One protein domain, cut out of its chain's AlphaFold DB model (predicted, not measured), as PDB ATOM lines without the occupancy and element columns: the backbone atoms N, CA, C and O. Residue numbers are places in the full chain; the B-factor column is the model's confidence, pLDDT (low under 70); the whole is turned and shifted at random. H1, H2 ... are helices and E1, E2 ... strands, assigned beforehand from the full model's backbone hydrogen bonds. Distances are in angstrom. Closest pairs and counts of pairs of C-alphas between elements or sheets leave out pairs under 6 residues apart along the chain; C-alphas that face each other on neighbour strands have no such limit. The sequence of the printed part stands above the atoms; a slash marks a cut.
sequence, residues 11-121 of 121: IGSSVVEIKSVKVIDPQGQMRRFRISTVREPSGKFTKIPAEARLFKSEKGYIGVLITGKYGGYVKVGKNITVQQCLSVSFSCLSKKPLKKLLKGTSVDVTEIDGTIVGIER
ATOM      1  N   ILE A  11     147.632 210.665 212.808       85.12
ATOM      2  CA  ILE A  11     146.658 209.626 212.465       85.12
ATOM      3  C   ILE A  11     147.388 208.446 211.827       85.12
ATOM      4  O   ILE A  11     148.117 208.593 210.844       85.12
ATOM      5  N   GLY A  12     147.189 207.262 212.399       81.06
ATOM      6  CA  GLY A  12     147.886 206.049 211.986       81.06
ATOM      7  C   GLY A  12     149.395 206.067 212.274       81.06
ATOM      8  O   GLY A  12     149.967 207.013 212.819       81.06
ATOM      9  N   SER A  13     150.061 204.974 211.905       82.12
ATOM     10  CA  SER A  13     151.498 204.759 212.137       82.12
ATOM     11  C   SER A  13     152.358 204.940 210.885       82.12
ATOM     12  O   SER A  13     153.584 204.991 210.977       82.12
ATOM     13  N   SER A  14     151.735 205.065 209.710       90.62
ATOM     14  CA  SER A  14     152.432 205.125 208.428       90.62
ATOM     15  C   SER A  14     153.256 206.404 208.281       90.62
ATOM     16  O   SER A  14     152.726 207.516 208.277       90.62
ATOM     17  N   VAL A  15     154.559 206.229 208.070       93.88
ATOM     18  CA  VAL A  15     155.478 207.277 207.615       93.88
ATOM     19  C   VAL A  15     155.839 206.991 206.165       93.88
ATOM     20  O   VAL A  15     156.251 205.881 205.822       93.88
ATOM     21  N   VAL A  16     155.660 207.977 205.287       96.19
ATOM     22  CA  VAL A  16     155.896 207.809 203.850       96.19
ATOM     23  C   VAL A  16     156.910 208.822 203.356       96.19
ATOM     24  O   VAL A  16     156.741 210.024 203.518       96.19
ATOM     25  N   GLU A  17     157.945 208.340 202.678       96.69
ATOM     26  CA  GLU A  17     158.926 209.212 202.044       96.69
ATOM     27  C   GLU A  17     158.359 209.918 200.812       96.69
ATOM     28  O   GLU A  17     157.764 209.298 199.920       96.69
ATOM     29  N   ILE A  18     158.617 211.219 200.718       96.56
ATOM     30  CA  ILE A  18     158.205 212.054 199.596       96.56
ATOM     31  C   ILE A  18     159.345 212.951 199.105       96.56
ATOM     32  O   ILE A  18     160.200 213.416 199.855       96.56
ATOM     33  N   LYS A  19     159.355 213.183 197.787       96.12
ATOM     34  CA  LYS A  19     160.375 213.981 197.076       96.12
ATOM     35  C   LYS A  19     159.793 215.184 196.341       96.12
ATOM     36  O   LYS A  19     160.525 215.939 195.706       96.12
ATOM     37  N   SER A  20     158.474 215.357 196.391       96.12
ATOM     38  CA  SER A  20     157.811 216.521 195.813       96.12
ATOM     39  C   SER A  20     156.503 216.830 196.519       96.12
ATOM     40  O   SER A  20     155.813 215.901 196.940       96.12
ATOM     41  N   VAL A  21     156.128 218.102 196.518       95.56
ATOM     42  CA  VAL A  21     154.858 218.611 197.044       95.56
ATOM     43  C   VAL A  21     154.342 219.709 196.114       95.56
ATOM     44  O   VAL A  21     155.148 220.387 195.469       95.56
ATOM     45  N   LYS A  22     153.023 219.879 195.999       94.25
ATOM     46  CA  LYS A  22     152.466 221.106 195.422       94.25
ATOM     47  C   LYS A  22     152.320 222.157 196.515       94.25
ATOM     48  O   LYS A  22     151.647 221.904 197.507       94.25
ATOM     49  N   VAL A  23     152.928 223.318 196.315       91.44
ATOM     50  CA  VAL A  23     152.761 224.505 197.168       91.44
ATOM     51  C   VAL A  23     152.543 225.731 196.293       91.44
ATOM     52  O   VAL A  23     152.834 225.703 195.093       91.44
ATOM     53  N   ILE A  24     151.929 226.760 196.872       89.50
ATOM     54  CA  ILE A  24     151.713 228.020 196.169       89.50
ATOM     55  C   ILE A  24     153.083 228.668 196.014       89.50
ATOM     56  O   ILE A  24     153.845 228.762 196.977       89.50
ATOM     57  N   ASP A  25     153.427 229.023 194.786       87.94
ATOM     58  CA  ASP A  25     154.656 229.740 194.509       87.94
ATOM     59  C   ASP A  25     154.521 231.230 194.885       87.94
ATOM     60  O   ASP A  25     153.423 231.707 195.177       87.94
ATOM     61  N   PRO A  26     155.618 232.004 194.880       85.19
ATOM     62  CA  PRO A  26     155.550 233.434 195.185       85.19
ATOM     63  C   PRO A  26     154.646 234.251 194.246       85.19
ATOM     64  O   PRO A  26     154.295 235.376 194.580       85.19
ATOM     65  N   GLN A  27     154.265 233.706 193.085       88.12
ATOM     66  CA  GLN A  27     153.361 234.332 192.115       88.12
ATOM     67  C   GLN A  27     151.890 233.950 192.359       88.12
ATOM     68  O   GLN A  27     151.028 234.285 191.551       88.12
ATOM     69  N   GLY A  28     151.588 233.226 193.442       87.75
ATOM     70  CA  GLY A  28     150.234 232.782 193.766       87.75
ATOM     71  C   GLY A  28     149.782 231.533 193.004       87.75
ATOM     72  O   GLY A  28     148.643 231.102 193.163       87.75
ATOM     73  N   GLN A  29     150.649 230.906 192.204       90.19
ATOM     74  CA  GLN A  29     150.291 229.738 191.403       90.19
ATOM     75  C   GLN A  29     150.609 228.430 192.124       90.19
ATOM     76  O   GLN A  29     151.691 228.224 192.674       90.19
ATOM     77  N   MET A  30     149.678 227.480 192.056       89.69
ATOM     78  CA  MET A  30     149.883 226.137 192.586       89.69
ATOM     79  C   MET A  30     150.862 225.355 191.700       89.69
ATOM     80  O   MET A  30     150.506 224.906 190.611       89.69
ATOM     81  N   ARG A  31     152.095 225.135 192.174       92.88
ATOM     82  CA  ARG A  31     153.138 224.426 191.410       92.88
ATOM     83  C   ARG A  31     153.761 223.290 192.206       92.88
ATOM     84  O   ARG A  31     153.794 223.297 193.434       92.88
ATOM     85  N   ARG A  32     154.250 222.270 191.493       94.94
ATOM     86  CA  ARG A  32     154.933 221.120 192.101       94.94
ATOM     87  C   ARG A  32     156.422 221.414 192.241       94.94
ATOM     88  O   ARG A  32     157.112 221.591 191.245       94.94
ATOM     89  N   PHE A  33     156.922 221.363 193.467       95.19
ATOM     90  CA  PHE A  33     158.334 221.554 193.778       95.19
ATOM     91  C   PHE A  33     158.962 220.270 194.297       95.19
ATOM     92  O   PHE A  33     158.302 219.452 194.941       95.19
ATOM     93  N   ARG A  34     160.261 220.101 194.028       95.38
ATOM     94  CA  ARG A  34     161.065 219.087 194.715       95.38
ATOM     95  C   ARG A  34     161.255 219.482 196.170       95.38
ATOM     96  O   ARG A  34     161.393 220.668 196.475       95.38
ATOM     97  N   ILE A  35     161.300 218.471 197.028       95.81
ATOM     98  CA  ILE A  35     161.609 218.628 198.446       95.81
ATOM     99  C   ILE A  35     162.685 217.640 198.876       95.81
ATOM    100  O   ILE A  35     162.798 216.551 198.307       95.81
ATOM    101  N   SER A  36     163.464 218.030 199.878       96.50
ATOM    102  CA  SER A  36     164.453 217.170 200.526       96.50
ATOM    103  C   SER A  36     164.621 217.551 201.987       96.50
ATOM    104  O   SER A  36     164.351 218.689 202.370       96.50
ATOM    105  N   THR A  37     165.179 216.634 202.762       96.69
ATOM    106  CA  THR A  37     165.653 216.921 204.113       96.69
ATOM    107  C   THR A  37     166.988 217.663 204.060       96.69
ATOM    108  O   THR A  37     167.902 217.258 203.340       96.69
ATOM    109  N   VAL A  38     167.124 218.735 204.832       95.31
ATOM    110  CA  VAL A  38     168.382 219.466 205.049       95.31
ATOM    111  C   VAL A  38     168.643 219.601 206.548       95.31
ATOM    112  O   VAL A  38     167.705 219.622 207.337       95.31
ATOM    113  N   ARG A  39     169.912 219.663 206.962       92.25
ATOM    114  CA  ARG A  39     170.265 219.781 208.389       92.25
ATOM    115  C   ARG A  39     170.132 221.201 208.927       92.25
ATOM    116  O   ARG A  39     169.877 221.377 210.107       92.25
ATOM    117  N   GLU A  40     170.270 222.189 208.051       90.19
ATOM    118  CA  GLU A  40     170.309 223.601 208.413       90.19
ATOM    119  C   GLU A  40     169.373 224.419 207.513       90.19
ATOM    120  O   GLU A  40     169.193 224.061 206.340       90.19
ATOM    121  N   PRO A  41     168.827 225.545 208.005       83.69
ATOM    122  CA  PRO A  41     167.953 226.433 207.232       83.69
ATOM    123  C   PRO A  41     168.559 226.948 205.915       83.69
ATOM    124  O   PRO A  41     167.837 227.196 204.953       83.69
ATOM    125  N   SER A  42     169.884 227.075 205.833       82.06
ATOM    126  CA  SER A  42     170.625 227.518 204.641       82.06
ATOM    127  C   SER A  42     171.092 226.361 203.739       82.06
ATOM    128  O   SER A  42     171.770 226.580 202.733       82.06
ATOM    129  N   GLY A  43     170.717 225.118 204.057       81.19
ATOM    130  CA  GLY A  43     171.207 223.922 203.381       81.19
ATOM    131  C   GLY A  43     170.878 223.847 201.883       81.19
ATOM    132  O   GLY A  43     169.825 224.289 201.396       81.19
ATOM    133  N   LYS A  44     171.786 223.219 201.126       88.06
ATOM    134  CA  LYS A  44     171.560 222.822 199.726       88.06
ATOM    135  C   LYS A  44     170.657 221.588 199.660       88.06
ATOM    136  O   LYS A  44     170.544 220.839 200.625       88.06
ATOM    137  N   PHE A  45     170.025 221.366 198.505       91.62
ATOM    138  CA  PHE A  45     169.254 220.143 198.268       91.62
ATOM    139  C   PHE A  45     170.099 218.901 198.524       91.62
ATOM    140  O   PHE A  45     171.224 218.798 198.033       91.62
ATOM    141  N   THR A  46     169.512 217.940 199.223       92.94
ATOM    142  CA  THR A  46     170.124 216.631 199.432       92.94
ATOM    143  C   THR A  46     169.346 215.559 198.676       92.94
ATOM    144  O   THR A  46     168.258 215.790 198.142       92.94
ATOM    145  N   LYS A  47     169.904 214.346 198.636       93.06
ATOM    146  CA  LYS A  47     169.201 213.159 198.132       93.06
ATOM    147  C   LYS A  47     168.230 212.568 199.165       93.06
ATOM    148  O   LYS A  47     167.475 211.660 198.821       93.06
ATOM    149  N   ILE A  48     168.253 213.064 200.404       95.88
ATOM    150  CA  ILE A  48     167.454 212.540 201.510       95.88
ATOM    151  C   ILE A  48     166.011 213.038 201.331       95.88
ATOM    152  O   ILE A  48     165.790 214.252 201.313       95.88
ATOM    153  N   PRO A  49     165.020 212.143 201.170       96.12
ATOM    154  CA  PRO A  49     163.623 212.547 201.034       96.12
ATOM    155  C   PRO A  49     163.100 213.170 202.334       96.12
ATOM    156  O   PRO A  49     163.702 213.002 203.395       96.12
ATOM    157  N   ALA A  50     161.982 213.885 202.241       96.62
ATOM    158  CA  ALA A  50     161.204 214.286 203.412       96.62
ATOM    159  C   ALA A  50     160.243 213.155 203.809       96.62
ATOM    160  O   ALA A  50     159.952 212.265 203.004       96.62
ATOM    161  N   GLU A  51     159.739 213.199 205.031       96.44
ATOM    162  CA  GLU A  51     158.743 212.269 205.557       96.44
ATOM    163  C   GLU A  51     157.371 212.927 205.584       96.44
ATOM    164  O   GLU A  51     157.252 214.115 205.856       96.44
ATOM    165  N   ALA A  52     156.338 212.153 205.286       96.00
ATOM    166  CA  ALA A  52     154.948 212.558 205.360       96.00
ATOM    167  C   ALA A  52     154.196 211.649 206.333       96.00
ATOM    168  O   ALA A  52     154.411 210.432 206.333       96.00
ATOM    169  N   ARG A  53     153.297 212.238 207.125       95.00
ATOM    170  CA  ARG A  53     152.401 211.547 208.064       95.00
ATOM    171  C   ARG A  53     151.025 212.199 208.039       95.00
ATOM    172  O   ARG A  53     150.934 213.408 207.832       95.00
ATOM    173  N   LEU A  54     149.966 211.423 208.256       93.94
ATOM    174  CA  LEU A  54     148.638 212.006 208.438       93.94
ATOM    175  C   LEU A  54     148.585 212.743 209.776       93.94
ATOM    176  O   LEU A  54     149.116 212.270 210.782       93.94
ATOM    177  N   PHE A  55     147.946 213.901 209.776       90.44
ATOM    178  CA  PHE A  55     147.860 214.773 210.938       90.44
ATOM    179  C   PHE A  55     146.465 215.377 211.016       90.44
ATOM    180  O   PHE A  55     145.967 215.886 210.010       90.44
ATOM    181  N   LYS A  56     145.843 215.326 212.192       89.00
ATOM    182  CA  LYS A  56     144.528 215.921 212.426       89.00
ATOM    183  C   LYS A  56     144.704 217.348 212.933       89.00
ATOM    184  O   LYS A  56     145.502 217.603 213.814       89.00
ATOM    185  N   SER A  57     143.990 218.287 212.337       84.12
ATOM    186  CA  SER A  57     143.949 219.685 212.762       84.12
ATOM    187  C   SER A  57     142.948 219.892 213.900       84.12
ATOM    188  O   SER A  57     142.049 219.074 214.096       84.12
ATOM    189  N   GLU A  58     143.029 221.043 214.577       80.62
ATOM    190  CA  GLU A  58     142.119 221.413 215.678       80.62
ATOM    191  C   GLU A  58     140.649 221.394 215.262       80.62
ATOM    192  O   GLU A  58     139.765 221.122 216.065       80.62
ATOM    193  N   LYS A  59     140.390 221.651 213.978       80.62
ATOM    194  CA  LYS A  59     139.048 221.652 213.394       80.62
ATOM    195  C   LYS A  59     138.520 220.250 213.072       80.62
ATOM    196  O   LYS A  59     137.444 220.132 212.504       80.62
ATOM    197  N   GLY A  60     139.284 219.200 213.365       84.00
ATOM    198  CA  GLY A  60     138.925 217.810 213.083       84.00
ATOM    199  C   GLY A  60     139.330 217.305 211.695       84.00
ATOM    200  O   GLY A  60     139.275 216.102 211.462       84.00
ATOM    201  N   TYR A  61     139.793 218.181 210.798       89.06
ATOM    202  CA  TYR A  61     140.227 217.796 209.450       89.06
ATOM    203  C   TYR A  61     141.608 217.163 209.443       89.06
ATOM    204  O   TYR A  61     142.509 217.638 210.132       89.06
ATOM    205  N   ILE A  62     141.798 216.161 208.597       91.25
ATOM    206  CA  ILE A  62     143.035 215.400 208.463       91.25
ATOM    207  C   ILE A  62     143.775 215.873 207.216       91.25
ATOM    208  O   ILE A  62     143.276 215.794 206.096       91.25
ATOM    209  N   GLY A  63     144.983 216.378 207.421       92.62
ATOM    210  CA  GLY A  63     145.927 216.726 206.369       92.62
ATOM    211  C   GLY A  63     147.157 215.832 206.413       92.62
ATOM    212  O   GLY A  63     147.159 214.739 206.985       92.62
ATOM    213  N   VAL A  64     148.232 216.319 205.806       93.62
ATOM    214  CA  VAL A  64     149.546 215.686 205.843       93.62
ATOM    215  C   VAL A  64     150.546 216.656 206.441       93.62
ATOM    216  O   VAL A  64     150.733 217.756 205.924       93.62
ATOM    217  N   LEU A  65     151.233 216.214 207.487       94.00
ATOM    218  CA  LEU A  65     152.414 216.889 207.994       94.00
ATOM    219  C   LEU A  65     153.650 216.323 207.301       94.00
ATOM    220  O   LEU A  65     153.866 215.109 207.282       94.00
ATOM    221  N   ILE A  66     154.453 217.216 206.736       95.06
ATOM    222  CA  ILE A  66     155.716 216.906 206.079       95.06
ATOM    223  C   ILE A  66     156.854 217.393 206.968       95.06
ATOM    224  O   ILE A  66     156.888 218.567 207.329       95.06
ATOM    225  N   THR A  67     157.799 216.518 207.288       95.50
ATOM    226  CA  THR A  67     158.955 216.808 208.146       95.50
ATOM    227  C   THR A  67     160.251 216.374 207.475       95.50
ATOM    228  O   THR A  67     160.263 215.512 206.590       95.50
ATOM    229  N   GLY A  68     161.370 216.977 207.873       94.69
ATOM    230  CA  GLY A  68     162.673 216.444 207.502       94.69
ATOM    231  C   GLY A  68     162.965 215.167 208.290       94.69
ATOM    232  O   GLY A  68     162.554 215.014 209.440       94.69
ATOM    233  N   LYS A  69     163.693 214.241 207.670       93.62
ATOM    234  CA  LYS A  69     164.204 213.047 208.346       93.62
ATOM    235  C   LYS A  69     165.149 213.414 209.483       93.62
ATOM    236  O   LYS A  69     165.908 214.376 209.369       93.62
ATOM    237  N   TYR A  70     165.157 212.592 210.531       90.50
ATOM    238  CA  TYR A  70     166.095 212.701 211.658       90.50
ATOM    239  C   TYR A  70     166.088 214.087 212.330       90.50
ATOM    240  O   TYR A  70     167.137 214.592 212.717       90.50
ATOM    241  N   GLY A  71     164.919 214.735 212.409       86.06
ATOM    242  CA  GLY A  71     164.783 216.081 212.981       86.06
ATOM    243  C   GLY A  71     165.309 217.211 212.089       86.06
ATOM    244  O   GLY A  71     165.445 218.339 212.550       86.06
ATOM    245  N   GLY A  72     165.617 216.925 210.821       92.94
ATOM    246  CA  GLY A  72     166.028 217.938 209.856       92.94
ATOM    247  C   GLY A  72     164.881 218.842 209.399       92.94
ATOM    248  O   GLY A  72     163.701 218.604 209.656       92.94
ATOM    249  N   TYR A  73     165.242 219.858 208.627       94.75
ATOM    250  CA  TYR A  73     164.318 220.773 207.970       94.75
ATOM    251  C   TYR A  73     163.897 220.236 206.597       94.75
ATOM    252  O   TYR A  73     164.614 219.474 205.946       94.75
ATOM    253  N   VAL A  74     162.752 220.695 206.107       95.31
ATOM    254  CA  VAL A  74     162.250 220.473 204.754       95.31
ATOM    255  C   VAL A  74     162.651 221.655 203.878       95.31
ATOM    256  O   VAL A  74     162.146 222.764 204.047       95.31
ATOM    257  N   LYS A  75     163.524 221.420 202.896       95.25
ATOM    258  CA  LYS A  75     163.767 222.378 201.811       95.25
ATOM    259  C   LYS A  75     162.737 222.170 200.713       95.25
ATOM    260  O   LYS A  75     162.605 221.055 200.212       95.25
ATOM    261  N   VAL A  76     162.059 223.239 200.305       94.06
ATOM    262  CA  VAL A  76     161.087 223.242 199.207       94.06
ATOM    263  C   VAL A  76     161.614 224.112 198.081       94.06
ATOM    264  O   VAL A  76     161.935 225.277 198.292       94.06
ATOM    265  N   GLY A  77     161.709 223.553 196.872       90.06
ATOM    266  CA  GLY A  77     162.267 224.261 195.718       90.06
ATOM    267  C   GLY A  77     163.702 224.770 195.940       90.06
ATOM    268  O   GLY A  77     164.289 224.647 197.013       90.06
ATOM    269  N   LYS A  78     164.335 225.311 194.891       83.88
ATOM    270  CA  LYS A  78     165.711 225.834 195.023       83.88
ATOM    271  C   LYS A  78     165.731 227.077 195.913       83.88
ATOM    272  O   LYS A  78     166.587 227.177 196.790       83.88
ATOM    273  N   ASN A  79     164.733 227.938 195.710       81.50
ATOM    274  CA  ASN A  79     164.655 229.286 196.264       81.50
ATOM    275  C   ASN A  79     163.305 229.575 196.953       81.50
ATOM    276  O   ASN A  79     162.989 230.739 197.146       81.50
ATOM    277  N   ILE A  80     162.471 228.564 197.251       84.94
ATOM    278  CA  ILE A  80     161.150 228.836 197.848       84.94
ATOM    279  C   ILE A  80     161.307 229.025 199.351       84.94
ATOM    280  O   ILE A  80     161.110 230.121 199.860       84.94
ATOM    281  N   THR A  81     161.648 227.960 200.081       89.88
ATOM    282  CA  THR A  81     161.745 228.039 201.540       89.88
ATOM    283  C   THR A  81     162.471 226.835 202.134       89.88
ATOM    284  O   THR A  81     162.631 225.795 201.487       89.88
ATOM    285  N   VAL A  82     162.894 226.981 203.386       92.94
ATOM    286  CA  VAL A  82     163.315 225.891 204.263       92.94
ATOM    287  C   VAL A  82     162.542 226.040 205.569       92.94
ATOM    288  O   VAL A  82     162.559 227.108 206.171       92.94
ATOM    289  N   GLN A  83     161.835 224.993 205.988       91.75
ATOM    290  CA  GLN A  83     160.955 225.015 207.163       91.75
ATOM    291  C   GLN A  83     161.145 223.755 208.001       91.75
ATOM    292  O   GLN A  83     161.534 222.721 207.470       91.75
ATOM    293  N   GLN A  84     160.867 223.810 209.305       89.19
ATOM    294  CA  GLN A  84     160.942 222.612 210.156       89.19
ATOM    295  C   GLN A  84     159.907 221.560 209.743       89.19
ATOM    296  O   GLN A  84     160.216 220.373 209.635       89.19
ATOM    297  N   CYS A  85     158.686 222.003 209.454       90.81
ATOM    298  CA  CYS A  85     157.625 221.161 208.930       90.81
ATOM    299  C   CYS A  85     156.723 221.956 207.983       90.81
ATOM    300  O   CYS A  85     156.724 223.185 208.000       90.81
ATOM    301  N   LEU A  86     155.957 221.244 207.161       90.94
ATOM    302  CA  LEU A  86     154.970 221.809 206.250       90.94
ATOM    303  C   LEU A  86     153.668 221.014 206.382       90.94
ATOM    304  O   LEU A  86     153.658 219.809 206.141       90.94
ATOM    305  N   SER A  87     152.575 221.680 206.745       89.81
ATOM    306  CA  SER A  87     151.238 221.080 206.737       89.81
ATOM    307  C   SER A  87     150.558 221.352 205.400       89.81
ATOM    308  O   SER A  87     150.531 222.494 204.938       89.81
ATOM    309  N   VAL A  88     150.033 220.307 204.764       90.94
ATOM    310  CA  VAL A  88     149.366 220.401 203.463       90.94
ATOM    311  C   VAL A  88     148.109 219.543 203.399       90.94
ATOM    312  O   VAL A  88     147.953 218.565 204.130       90.94
ATOM    313  N   SER A  89     147.224 219.886 202.472       91.81
ATOM    314  CA  SER A  89     146.068 219.071 202.110       91.81
ATOM    315  C   SER A  89     146.474 217.860 201.256       91.81
ATOM    316  O   SER A  89     147.603 217.753 200.761       91.81
ATOM    317  N   PHE A  90     145.549 216.927 201.029       93.25
ATOM    318  CA  PHE A  90     145.816 215.728 200.229       93.25
ATOM    319  C   PHE A  90     146.079 216.046 198.753       93.25
ATOM    320  O   PHE A  90     146.856 215.341 198.100       93.25
ATOM    321  N   SER A  91     145.509 217.138 198.232       91.19
ATOM    322  CA  SER A  91     145.725 217.589 196.850       91.19
ATOM    323  C   SER A  91     147.177 218.012 196.574       91.19
ATOM    324  O   SER A  91     147.628 217.997 195.420       91.19
ATOM    325  N   CYS A  92     147.943 218.319 197.626       92.56
ATOM    326  CA  CYS A  92     149.352 218.679 197.526       92.56
ATOM    327  C   CYS A  92     150.281 217.481 197.282       92.56
ATOM    328  O   CYS A  92     151.419 217.658 196.825       92.56
ATOM    329  N   LEU A  93     149.821 216.256 197.544       94.19
ATOM    330  CA  LEU A  93     150.611 215.041 197.373       94.19
ATOM    331  C   LEU A  93     150.386 214.389 196.006       94.19
ATOM    332  O   LEU A  93     149.456 214.677 195.256       94.19
ATOM    333  N   SER A  94     151.302 213.499 195.633       93.19
ATOM    334  CA  SER A  94     151.062 212.572 194.524       93.19
ATOM    335  C   SER A  94     150.184 211.409 194.995       93.19
ATOM    336  O   SER A  94     150.277 210.986 196.148       93.19
ATOM    337  N   LYS A  95     149.407 210.816 194.078       91.62
ATOM    338  CA  LYS A  95     148.487 209.699 194.375       91.62
ATOM    339  C   LYS A  95     149.166 208.520 195.094       91.62
ATOM    340  O   LYS A  95     148.585 207.933 195.997       91.62
ATOM    341  N   LYS A  96     150.407 208.181 194.713       94.44
ATOM    342  CA  LYS A  96     151.161 207.046 195.284       94.44
ATOM    343  C   LYS A  96     151.458 207.226 196.790       94.44
ATOM    344  O   LYS A  96     151.050 206.354 197.552       94.44
ATOM    345  N   PRO A  97     152.127 208.308 197.242       94.25
ATOM    346  CA  PRO A  97     152.289 208.585 198.669       94.25
ATOM    347  C   PRO A  97     150.974 208.670 199.442       94.25
ATOM    348  O   PRO A  97     150.866 208.061 200.498       94.25
ATOM    349  N   LEU A  98     149.968 209.354 198.889       93.94
ATOM    350  CA  LEU A  98     148.667 209.498 199.542       93.94
ATOM    351  C   LEU A  98     148.008 208.136 199.799       93.94
ATOM    352  O   LEU A  98     147.597 207.848 200.916       93.94
ATOM    353  N   LYS A  99     148.002 207.245 198.798       93.62
ATOM    354  CA  LYS A  99     147.475 205.882 198.948       93.62
ATOM    355  C   LYS A  99     148.213 205.080 200.027       93.62
ATOM    356  O   LYS A  99     147.595 204.266 200.697       93.62
ATOM    357  N   LYS A 100     149.527 205.283 200.187       94.88
ATOM    358  CA  LYS A 100     150.306 204.627 201.250       94.88
ATOM    359  C   LYS A 100     149.955 205.172 202.634       94.88
ATOM    360  O   LYS A 100     149.867 204.383 203.563       94.88
ATOM    361  N   LEU A 101     149.749 206.484 202.751       93.75
ATOM    362  CA  LEU A 101     149.367 207.129 204.008       93.75
ATOM    363  C   LEU A 101     147.992 206.664 204.495       93.75
ATOM    364  O   LEU A 101     147.854 206.330 205.663       93.75
ATOM    365  N   LEU A 102     147.013 206.584 203.591       92.38
ATOM    366  CA  LEU A 102     145.637 206.181 203.909       92.38
ATOM    367  C   LEU A 102     145.462 204.661 204.086       92.38
ATOM    368  O   LEU A 102     144.397 204.188 204.485       92.38
ATOM    369  N   LYS A 103     146.480 203.856 203.751       92.12
ATOM    370  CA  LYS A 103     146.372 202.396 203.815       92.12
ATOM    371  C   LYS A 103     146.212 201.953 205.271       92.12
ATOM    372  O   LYS A 103     147.112 202.161 206.076       92.12
ATOM    373  N   GLY A 104     145.103 201.273 205.565       86.38
ATOM    374  CA  GLY A 104     144.815 200.746 206.903       86.38
ATOM    375  C   GLY A 104     144.297 201.793 207.891       86.38
ATOM    376  O   GLY A 104     144.291 201.528 209.087       86.38
ATOM    377  N   THR A 105     143.879 202.967 207.410       88.44
ATOM    378  CA  THR A 105     143.243 204.009 208.232       88.44
ATOM    379  C   THR A 105     141.750 204.099 207.929       88.44
ATOM    380  O   THR A 105     141.354 203.851 206.792       88.44
ATOM    381  N   SER A 106     140.937 204.514 208.901       87.38
ATOM    382  CA  SER A 106     139.502 204.813 208.742       87.38
ATOM    383  C   SER A 106     139.236 206.230 208.209       87.38
ATOM    384  O   SER A 106     138.193 206.814 208.479       87.38
ATOM    385  N   VAL A 107     140.200 206.816 207.494       89.81
ATOM    386  CA  VAL A 107     140.097 208.188 206.990       89.81
ATOM    387  C   VAL A 107     139.328 208.206 205.676       89.81
ATOM    388  O   VAL A 107     139.808 207.673 204.672       89.81
ATOM    389  N   ASP A 108     138.184 208.883 205.675       89.31
ATOM    390  CA  ASP A 108     137.418 209.186 204.471       89.31
ATOM    391  C   ASP A 108     137.913 210.501 203.851       89.31
ATOM    392  O   ASP A 108     138.241 211.459 204.550       89.31
ATOM    393  N   VAL A 109     138.007 210.547 202.520       91.25
ATOM    394  CA  VAL A 109     138.488 211.722 201.776       91.25
ATOM    395  C   VAL A 109     137.296 212.565 201.338       91.25
ATOM    396  O   VAL A 109     136.413 212.067 200.645       91.25
ATOM    397  N   THR A 110     137.306 213.847 201.691       91.62
ATOM    398  CA  THR A 110     136.265 214.816 201.329       91.62
ATOM    399  C   THR A 110     136.878 216.102 200.772       91.62
ATOM    400  O   THR A 110     138.070 216.373 200.940       91.62
ATOM    401  N   GLU A 111     136.066 216.896 200.083       89.81
ATOM    402  CA  GLU A 111     136.435 218.214 199.577       89.81
ATOM    403  C   GLU A 111     135.679 219.290 200.356       89.81
ATOM    404  O   GLU A 111     134.454 219.266 200.441       89.81
ATOM    405  N   ILE A 112     136.424 220.226 200.945       82.81
ATOM    406  CA  ILE A 112     135.885 221.345 201.724       82.81
ATOM    407  C   ILE A 112     136.520 222.620 201.186       82.81
ATOM    408  O   ILE A 112     137.747 222.729 201.166       82.81
ATOM    409  N   ASP A 113     135.700 223.562 200.720       80.88
ATOM    410  CA  ASP A 113     136.141 224.846 200.157       80.88
ATOM    411  C   ASP A 113     137.240 224.691 199.081       80.88
ATOM    412  O   ASP A 113     138.265 225.375 199.096       80.88
ATOM    413  N   GLY A 114     137.081 223.716 198.176       78.19
ATOM    414  CA  GLY A 114     138.062 223.415 197.122       78.19
ATOM    415  C   GLY A 114     139.349 222.734 197.613       78.19
ATOM    416  O   GLY A 114     140.318 222.585 196.861       78.19
ATOM    417  N   THR A 115     139.401 222.330 198.886       82.50
ATOM    418  CA  THR A 115     140.553 221.676 199.511       82.50
ATOM    419  C   THR A 115     140.227 220.230 199.862       82.50
ATOM    420  O   THR A 115     139.324 219.945 200.644       82.50
ATOM    421  N   ILE A 116     141.016 219.297 199.323       88.69
ATOM    422  CA  ILE A 116     140.858 217.868 199.608       88.69
ATOM    423  C   ILE A 116     141.511 217.538 200.952       88.69
ATOM    424  O   ILE A 116     142.739 217.597 201.082       88.69
ATOM    425  N   VAL A 117     140.701 217.153 201.928       88.94
ATOM    426  CA  VAL A 117     141.117 216.776 203.284       88.94
ATOM    427  C   VAL A 117     140.536 215.415 203.658       88.94
ATOM    428  O   VAL A 117     139.693 214.865 202.954       88.94
ATOM    429  N   GLY A 118     141.014 214.843 204.755       88.31
ATOM    430  CA  GLY A 118     140.422 213.660 205.362       88.31
ATOM    431  C   GLY A 118     139.513 214.011 206.535       88.31
ATOM    432  O   GLY A 118     139.706 215.034 207.192       88.31
ATOM    433  N   ILE A 119     138.570 213.132 206.831       88.06
ATOM    434  CA  ILE A 119     137.790 213.113 208.068       88.06
ATOM    435  C   ILE A 119     137.852 211.704 208.657       88.06
ATOM    436  O   ILE A 119     137.979 210.723 207.923       88.06
ATOM    437  N   GLU A 120     137.835 211.601 209.982       82.38
ATOM    438  CA  GLU A 120     137.647 210.306 210.638       82.38
ATOM    439  C   GLU A 120     136.194 209.873 210.478       82.38
ATOM    440  O   GLU A 120     135.282 210.694 210.604       82.38
ATOM    441  N   ARG A 121     136.028 208.592 210.167       69.88
ATOM    442  CA  ARG A 121     134.737 207.923 210.089       69.88
ATOM    443  C   ARG A 121     134.189 207.578 211.465       69.88
ATOM    444  O   ARG A 121     135.017 207.271 212.355       69.88
TER     445      ARG A 121
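AT A GLANCE: This is residues 11 to 121 of the 121 residues of an uncharacterized protein of Firmicutes bacterium (UniProt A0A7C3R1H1). Two antiparallel sheets of four strands each stand partly face to face as a sandwich with crossed strands, one strongly twisted, the other curled like part of a barrel. The helix H1 covers part of the first sheet, and the hairpin of E9 and E10 makes one end of the longest axis, beside the start of E5. The printed part has 111 residues, with ten named strands and one helix in the order E1 to E8, H1, E9, E10; the sheets run E1-E4-E5-E8, E2-E3-E6-E7 and E9-E10. It is mostly strand and compact, with a radius of gyration of the C-alphas of 13.7 A and spans of 41 by 32 by 26 A.

HOW THE PARTS SIT: Begin at E1, residues 11 to 18, which bends by 68 degrees at residue 14. Beside it find E4, residues 50 to 56, with N 16 and O 52 at 2.9 A, within hydrogen-bond range. E4 forms a hairpin with E5, residues 62 to 68, with N 53 and O 65 at 2.9 A. E8, residues 85 to 88, is the other edge strand, with N 66 and O 86 at 2.8 A. E1 runs on into E2, residues 20 to 24, across one residue at 96 degrees. E2 forms a hairpin with E3, residues 30 to 38, where N 33 and O 21 are 2.8 A apart. The pairing of E3 is staggered: its residues 35 to 38 pair with E6, residues 73 to 76, with N 38 and O 73 at 2.8 A. E7, residues 81 to 83, follows in a hairpin with E6, N 74 and O 83 at 2.7 A. The strands of the two sheets stand at 75 degrees; the C-alphas of Thr 37 and Gly 68, the closest of E3 and E5, are 4.5 A apart. H1, residues 95 to 101, is on the sheet E1 E4 E5 E8 at a height of 8.3 A, and each of its O i to N i+4 pairs is within hydrogen-bond range. Look last at the hairpin of E9, residues 107 to 112, and E10, residues 115 to 120, with N 110 and O 117 at 2.9 A; the closest C-alphas of E5 and E10, Ile 62 and Gly 118, are 4.4 A apart.

IN THESE COORDINATES: Find C-alpha 11 at (146.658, 209.626, 212.465), where E1 begins; it spans 17.5 A. E3 spans 23.3 A, E4 19.0 A, E5 19.7 A and H1 10.0 A. E10 spans 16.2 A and ends at C-alpha 120, (137.647, 210.306, 210.638).

THE WHOLE: The C-alphas of Ser 42 and Arg 121 are the two farthest apart, at 41.3 A. The printed part has no cut, and the link from E3 to E4, 11 residues, is long. Mean pLDDT of the printed part is 90.5; residue 121 is under 70.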